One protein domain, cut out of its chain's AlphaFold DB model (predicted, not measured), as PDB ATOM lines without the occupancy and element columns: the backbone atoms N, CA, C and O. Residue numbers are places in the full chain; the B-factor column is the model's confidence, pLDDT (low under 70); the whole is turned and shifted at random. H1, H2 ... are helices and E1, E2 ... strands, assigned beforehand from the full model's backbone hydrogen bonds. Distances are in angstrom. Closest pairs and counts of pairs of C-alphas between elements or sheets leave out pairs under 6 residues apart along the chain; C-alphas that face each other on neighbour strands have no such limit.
ATOM      1  N   ILE A 319     544.880 205.292 816.254       93.12
ATOM      2  CA  ILE A 319     544.705 206.487 815.434       93.12
ATOM      3  C   ILE A 319     544.482 205.985 814.005       93.12
ATOM      4  O   ILE A 319     545.421 205.443 813.420       93.12
ATOM      5  N   PRO A 320     543.258 206.054 813.460       96.06
ATOM      6  CA  PRO A 320     543.020 205.662 812.078       96.06
ATOM      7  C   PRO A 320     543.719 206.635 811.123       96.06
ATOM      8  O   PRO A 320     543.893 207.815 811.434       96.06
ATOM      9  N   CYS A 321     544.123 206.141 809.958       96.69
ATOM     10  CA  CYS A 321     544.560 207.002 808.868       96.69
ATOM     11  C   CYS A 321     543.371 207.860 808.391       96.69
ATOM     12  O   CYS A 321     542.308 207.303 808.122       96.69
ATOM     13  N   PRO A 322     543.516 209.192 808.281       97.00
ATOM     14  CA  PRO A 322     542.401 210.077 807.941       97.00
ATOM     15  C   PRO A 322     542.084 210.098 806.436       97.00
ATOM     16  O   PRO A 322     541.075 210.668 806.030       97.00
ATOM     17  N   ILE A 323     542.921 209.471 805.598       97.12
ATOM     18  CA  ILE A 323     542.696 209.391 804.151       97.12
ATOM     19  C   ILE A 323     541.465 208.515 803.866       97.12
ATOM     20  O   ILE A 323     541.465 207.339 804.250       97.12
ATOM     21  N   PRO A 324     540.447 209.025 803.142       95.12
ATOM     22  CA  PRO A 324     539.243 208.263 802.824       95.12
ATOM     23  C   PRO A 324     539.542 206.919 802.151       95.12
ATOM     24  O   PRO A 324     540.298 206.843 801.181       95.12
ATOM     25  N   GLY A 325     538.933 205.849 802.670       92.94
ATOM     26  CA  GLY A 325     539.109 204.484 802.166       92.94
ATOM     27  C   GLY A 325     540.379 203.776 802.649       92.94
ATOM     28  O   GLY A 325     540.618 202.637 802.255       92.94
ATOM     29  N   CYS A 326     541.193 204.406 803.501       95.81
ATOM     30  CA  CYS A 326     542.314 203.730 804.141       95.81
ATOM     31  C   CYS A 326     541.886 203.062 805.455       95.81
ATOM     32  O   CYS A 326     541.433 203.725 806.382       95.81
ATOM     33  N   GLU A 327     542.106 201.753 805.568       95.81
ATOM     34  CA  GLU A 327     541.807 200.982 806.787       95.81
ATOM     35  C   GLU A 327     543.003 200.884 807.751       95.81
ATOM     36  O   GLU A 327     542.968 200.154 808.745       95.81
ATOM     37  N   HIS A 328     544.104 201.585 807.465       94.50
ATOM     38  CA  HIS A 328     545.301 201.509 808.293       94.50
ATOM     39  C   HIS A 328     545.091 202.187 809.651       94.50
ATOM     40  O   HIS A 328     544.567 203.297 809.741       94.50
ATOM     41  N   ILE A 329     545.555 201.526 810.713       94.81
ATOM     42  CA  ILE A 329     545.480 202.018 812.090       94.81
ATOM     43  C   ILE A 329     546.896 202.122 812.647       94.81
ATOM     44  O   ILE A 329     547.618 201.124 812.718       94.81
ATOM     45  N   PHE A 330     547.263 203.315 813.105       90.38
ATOM     46  CA  PHE A 330     548.499 203.549 813.835       90.38
ATOM     47  C   PHE A 330     548.296 203.208 815.315       90.38
ATOM     48  O   PHE A 330     547.351 203.671 815.962       90.38
ATOM     49  N   TYR A 331     549.180 202.369 815.856       87.38
ATOM     50  CA  TYR A 331     549.096 201.880 817.231       87.38
ATOM     51  C   TYR A 331     550.142 202.552 818.115       87.38
ATOM     52  O   TYR A 331     551.338 202.472 817.842       87.38
ATOM     53  N   GLY A 332     549.694 203.150 819.223       80.19
ATOM     54  CA  GLY A 332     550.591 203.705 820.245       80.19
ATOM     55  C   GLY A 332     551.239 205.043 819.874       80.19
ATOM     56  O   GLY A 332     552.103 205.515 820.606       80.19
ATOM     57  N   GLY A 333     550.826 205.656 818.764       85.38
ATOM     58  CA  GLY A 333     551.308 206.950 818.287       85.38
ATOM     59  C   GLY A 333     551.145 207.081 816.774       85.38
ATOM     60  O   GLY A 333     550.600 206.192 816.131       85.38
ATOM     61  N   ARG A 334     551.644 208.183 816.208       86.12
ATOM     62  CA  ARG A 334     551.615 208.479 814.760       86.12
ATOM     63  C   ARG A 334     552.882 208.021 814.033       86.12
ATOM     64  O   ARG A 334     553.089 208.373 812.882       86.12
ATOM     65  N   GLY A 335     553.777 207.290 814.699       86.56
ATOM     66  CA  GLY A 335     555.048 206.862 814.108       86.56
ATOM     67  C   GLY A 335     554.839 206.007 812.855       86.56
ATOM     68  O   GLY A 335     554.011 205.097 812.863       86.56
ATOM     69  N   GLY A 336     555.592 206.292 811.789       89.25
ATOM     70  CA  GLY A 336     555.494 205.572 810.515       89.25
ATOM     71  C   GLY A 336     554.374 206.050 809.582       89.25
ATOM     72  O   GLY A 336     554.116 205.393 808.572       89.25
ATOM     73  N   TRP A 337     553.722 207.181 809.880       95.62
ATOM     74  CA  TRP A 337     552.747 207.805 808.977       95.62
ATOM     75  C   TRP A 337     553.381 208.266 807.658       95.62
ATOM     76  O   TRP A 337     552.761 208.169 806.604       95.62
ATOM     77  N   ASP A 338     554.636 208.706 807.698       93.94
ATOM     78  CA  ASP A 338     555.386 209.262 806.579       93.94
ATOM     79  C   ASP A 338     555.578 208.261 805.421       93.94
ATOM     80  O   ASP A 338     555.092 208.547 804.322       93.94
ATOM     81  N   PRO A 339     556.167 207.057 805.605       91.31
ATOM     82  CA  PRO A 339     556.264 206.082 804.524       91.31
ATOM     83  C   PRO A 339     554.896 205.518 804.125       91.31
ATOM     84  O   PRO A 339     554.719 205.114 802.975       91.31
ATOM     85  N   HIS A 340     553.928 205.482 805.049       96.00
ATOM     86  CA  HIS A 340     552.581 205.007 804.754       96.00
ATOM     87  C   HIS A 340     551.879 205.925 803.743       96.00
ATOM     88  O   HIS A 340     551.471 205.446 802.684       96.00
ATOM     89  N   VAL A 341     551.838 207.229 804.033       95.88
ATOM     90  CA  VAL A 341     551.181 208.277 803.234       95.88
ATOM     91  C   VAL A 341     551.935 208.582 801.935       95.88
ATOM     92  O   VAL A 341     551.320 208.800 800.885       95.88
ATOM     93  N   ALA A 342     553.271 208.552 801.971       94.69
ATOM     94  CA  ALA A 342     554.112 208.777 800.795       94.69
ATOM     95  C   ALA A 342     553.934 207.700 799.706       94.69
ATOM     96  O   ALA A 342     554.250 207.941 798.540       94.69
ATOM     97  N   SER A 343     553.438 206.512 800.068       93.44
ATOM     98  CA  SER A 343     553.287 205.378 799.156       93.44
ATOM     99  C   SER A 343     552.055 205.514 798.258       93.44
ATOM    100  O   SER A 343     550.913 205.414 798.709       93.44
ATOM    101  N   LEU A 344     552.288 205.617 796.945       88.94
ATOM    102  CA  LEU A 344     551.234 205.537 795.923       88.94
ATOM    103  C   LEU A 344     550.465 204.208 795.969       88.94
ATOM    104  O   LEU A 344     549.295 204.165 795.606       88.94
ATOM    105  N   LYS A 345     551.104 203.127 796.435       91.12
ATOM    106  CA  LYS A 345     550.469 201.809 796.557       91.12
ATOM    107  C   LYS A 345     549.414 201.782 797.664       91.12
ATOM    108  O   LYS A 345     548.399 201.115 797.509       91.12
ATOM    109  N   ASN A 346     549.656 202.499 798.762       90.12
ATOM    110  CA  ASN A 346     548.764 202.494 799.925       90.12
ATOM    111  C   ASN A 346     547.552 203.414 799.733       90.12
ATOM    112  O   ASN A 346     546.512 203.189 800.339       90.12
ATOM    113  N   HIS A 347     547.695 204.443 798.892       93.69
ATOM    114  CA  HIS A 347     546.704 205.503 798.712       93.69
ATOM    115  C   HIS A 347     546.568 205.896 797.235       93.69
ATOM    116  O   HIS A 347     546.709 207.063 796.868       93.69
ATOM    117  N   ASN A 348     546.321 204.913 796.373       91.44
ATOM    118  CA  ASN A 348     546.259 205.098 794.918       91.44
ATOM    119  C   ASN A 348     545.115 206.019 794.449       91.44
ATOM    120  O   ASN A 348     545.185 206.583 793.359       91.44
ATOM    121  N   SER A 349     544.062 206.170 795.251       92.38
ATOM    122  CA  SER A 349     542.888 206.997 794.964       92.38
ATOM    123  C   SER A 349     542.983 208.409 795.544       92.38
ATOM    124  O   SER A 349     542.300 209.309 795.065       92.38
ATOM    125  N   TRP A 350     543.839 208.634 796.543       94.94
ATOM    126  CA  TRP A 350     543.986 209.928 797.208       94.94
ATOM    127  C   TRP A 350     545.096 210.754 796.548       94.94
ATOM    128  O   TRP A 350     546.220 210.269 796.380       94.94
ATOM    129  N   ARG A 351     544.765 211.995 796.154       92.12
ATOM    130  CA  ARG A 351     545.660 212.960 795.484       92.12
ATOM    131  C   ARG A 351     546.447 212.344 794.322       92.12
ATOM    132  O   ARG A 351     547.677 212.268 794.333       92.12
ATOM    133  N   GLN A 352     545.708 211.850 793.324       93.38
ATOM    134  CA  GLN A 352     546.260 211.232 792.109       93.38
ATOM    135  C   GLN A 352     547.088 212.195 791.248       93.38
ATOM    136  O   GLN A 352     547.808 211.746 790.360       93.38
ATOM    137  N   ASP A 353     546.988 213.495 791.495       95.50
ATOM    138  CA  ASP A 353     547.801 214.553 790.905       95.50
ATOM    139  C   ASP A 353     549.258 214.525 791.401       95.50
ATOM    140  O   ASP A 353     550.173 214.850 790.645       95.50
ATOM    141  N   LEU A 354     549.497 214.073 792.637       95.19
ATOM    142  CA  LEU A 354     550.815 214.113 793.272       95.19
ATOM    143  C   LEU A 354     551.632 212.862 792.937       95.19
ATOM    144  O   LEU A 354     551.213 211.730 793.199       95.19
ATOM    145  N   ARG A 355     552.826 213.061 792.369       89.25
ATOM    146  CA  ARG A 355     553.679 211.976 791.849       89.25
ATOM    147  C   ARG A 355     554.809 211.600 792.796       89.25
ATOM    148  O   ARG A 355     555.304 210.477 792.719       89.25
ATOM    149  N   THR A 356     555.209 212.500 793.692       93.69
ATOM    150  CA  THR A 356     556.316 212.248 794.619       93.69
ATOM    151  C   THR A 356     555.832 212.023 796.049       93.69
ATOM    152  O   THR A 356     554.855 212.614 796.508       93.69
ATOM    153  N   GLY A 357     556.562 211.192 796.802       90.69
ATOM    154  CA  GLY A 357     556.264 210.957 798.218       90.69
ATOM    155  C   GLY A 357     556.334 212.236 799.061       90.69
ATOM    156  O   GLY A 357     555.543 212.409 799.983       90.69
ATOM    157  N   LYS A 358     557.232 213.169 798.714       94.25
ATOM    158  CA  LYS A 358     557.391 214.451 799.414       94.25
ATOM    159  C   LYS A 358     556.173 215.361 799.241       94.25
ATOM    160  O   LYS A 358     555.687 215.898 800.228       94.25
ATOM    161  N   GLU A 359     555.668 215.498 798.017       95.00
ATOM    162  CA  GLU A 359     554.455 216.280 797.741       95.00
ATOM    163  C   GLU A 359     553.248 215.710 798.486       95.00
ATOM    164  O   GLU A 359     552.502 216.457 799.108       95.00
ATOM    165  N   ARG A 360     553.099 214.380 798.499       97.06
ATOM    166  CA  ARG A 360     552.012 213.700 799.215       97.06
ATOM    167  C   ARG A 360     552.093 213.907 800.723       97.06
ATOM    168  O   ARG A 360     551.082 214.196 801.347       97.06
ATOM    169  N   MET A 361     553.282 213.808 801.318       96.81
ATOM    170  CA  MET A 361     553.456 214.091 802.748       96.81
ATOM    171  C   MET A 361     553.127 215.543 803.101       96.81
ATOM    172  O   MET A 361     552.569 215.790 804.167       96.81
ATOM    173  N   ASN A 362     553.470 216.498 802.232       96.81
ATOM    174  CA  ASN A 362     553.123 217.904 802.439       96.81
ATOM    175  C   ASN A 362     551.608 218.115 802.341       96.81
ATOM    176  O   ASN A 362     551.020 218.642 803.278       96.81
ATOM    177  N   ALA A 363     550.973 217.605 801.282       97.12
ATOM    178  CA  ALA A 363     549.523 217.676 801.116       97.12
ATOM    179  C   ALA A 363     548.772 217.007 802.278       97.12
ATOM    180  O   ALA A 363     547.774 217.534 802.745       97.12
ATOM    181  N   PHE A 364     549.281 215.895 802.816       97.38
ATOM    182  CA  PHE A 364     548.698 215.251 803.996       97.38
ATOM    183  C   PHE A 364     548.730 216.141 805.242       97.38
ATOM    184  O   PHE A 364     547.760 216.182 805.990       97.38
ATOM    185  N   LYS A 365     549.843 216.847 805.477       97.06
ATOM    186  CA  LYS A 365     549.965 217.786 806.603       97.06
ATOM    187  C   LYS A 365     549.015 218.973 806.466       97.06
ATOM    188  O   LYS A 365     548.538 219.470 807.477       97.06
ATOM    189  N   GLU A 366     548.772 219.414 805.236       97.12
ATOM    190  CA  GLU A 366     547.855 220.512 804.929       97.12
ATOM    191  C   GLU A 366     546.383 220.083 805.024       97.12
ATOM    192  O   GLU A 366     545.570 220.816 805.579       97.12
ATOM    193  N   GLU A 367     546.034 218.901 804.509       97.19
ATOM    194  CA  GLU A 367     544.655 218.390 804.470       97.19
ATOM    195  C   GLU A 367     544.179 217.803 805.801       97.19
ATOM    196  O   GLU A 367     542.982 217.829 806.086       97.19
ATOM    197  N   PHE A 368     545.093 217.263 806.611       97.06
ATOM    198  CA  PHE A 368     544.764 216.579 807.863       97.06
ATOM    199  C   PHE A 368     545.569 217.139 809.049       97.06
ATOM    200  O   PHE A 368     546.307 216.387 809.694       97.06
ATOM    201  N   PRO A 369     545.450 218.442 809.371       95.00
ATOM    202  CA  PRO A 369     546.186 219.051 810.481       95.00
ATOM    203  C   PRO A 369     545.849 218.389 811.826       95.00
ATOM    204  O   PRO A 369     546.760 218.069 812.592       95.00
ATOM    205  N   ASP A 370     544.578 218.041 812.048       93.31
ATOM    206  CA  ASP A 370     544.077 217.348 813.247       93.31
ATOM    207  C   ASP A 370     544.734 215.978 813.466       93.31
ATOM    208  O   ASP A 370     544.773 215.449 814.579       93.31
ATOM    209  N   PHE A 371     545.287 215.369 812.409       93.00
ATOM    210  CA  PHE A 371     546.044 214.135 812.566       93.00
ATOM    211  C   PHE A 371     547.301 214.353 813.406       93.00
ATOM    212  O   PHE A 371     547.788 213.372 813.950       93.00
ATOM    213  N   PHE A 372     547.829 215.574 813.540       89.69
ATOM    214  CA  PHE A 372     549.083 215.873 814.239       89.69
ATOM    215  C   PHE A 372     548.908 216.434 815.655       89.69
ATOM    216  O   PHE A 372     549.870 216.371 816.425       89.69
TER     217      PHE A 372
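What this domain is: This is residues 319 to 372 of the 373 residues of an uncharacterized protein of Novipirellula aureliae (UniProt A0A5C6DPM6). With little regular structure, this is a small elongated body, mostly loop: a short strand, E1, beside the opening residues towards one end, then two helices, H1 and H2, meeting in a steep V, with a long loop, residues 343 to 356, joining them. The printed part has 54 residues, 20 of them in named elements, in the order E1, H1, H2; the class is mostly helix. It is compact, with a radius of gyration of the C-alphas of 10.3 A and spans of 31 by 19 by 17 A.

Where its parts are: E1 is residues 329 to 331, from C-alpha 329 at (545.480, 202.018, 812.090). H1 is residues 337 to 342, 8.4 A long. H2 is residues 357 to 367, 15.1 A long, to C-alpha 367 at (544.655, 218.390, 804.470).

How they stand to each other: Residues 319 to 320 pair antiparallel with residues 329 to 330 of E1, which pairs with no named strand. H1 and H2 touch, closest at the C-alphas of Ala 342 and Gly 357, 4.0 A apart. Their tilt is steep, 62 degrees, opposite ways. E1 and H2 are apart. In H1 and H2 every O i to N i+4 pair is within hydrogen-bond range.

The domain as a whole: The C-alphas farthest apart, of Gly 332 and Asp 353, are 31.4 A apart. The printed part has no cut. The link E1 to H1 is tight; H1 to H2 is long. No printed residue is under 70 in pLDDT.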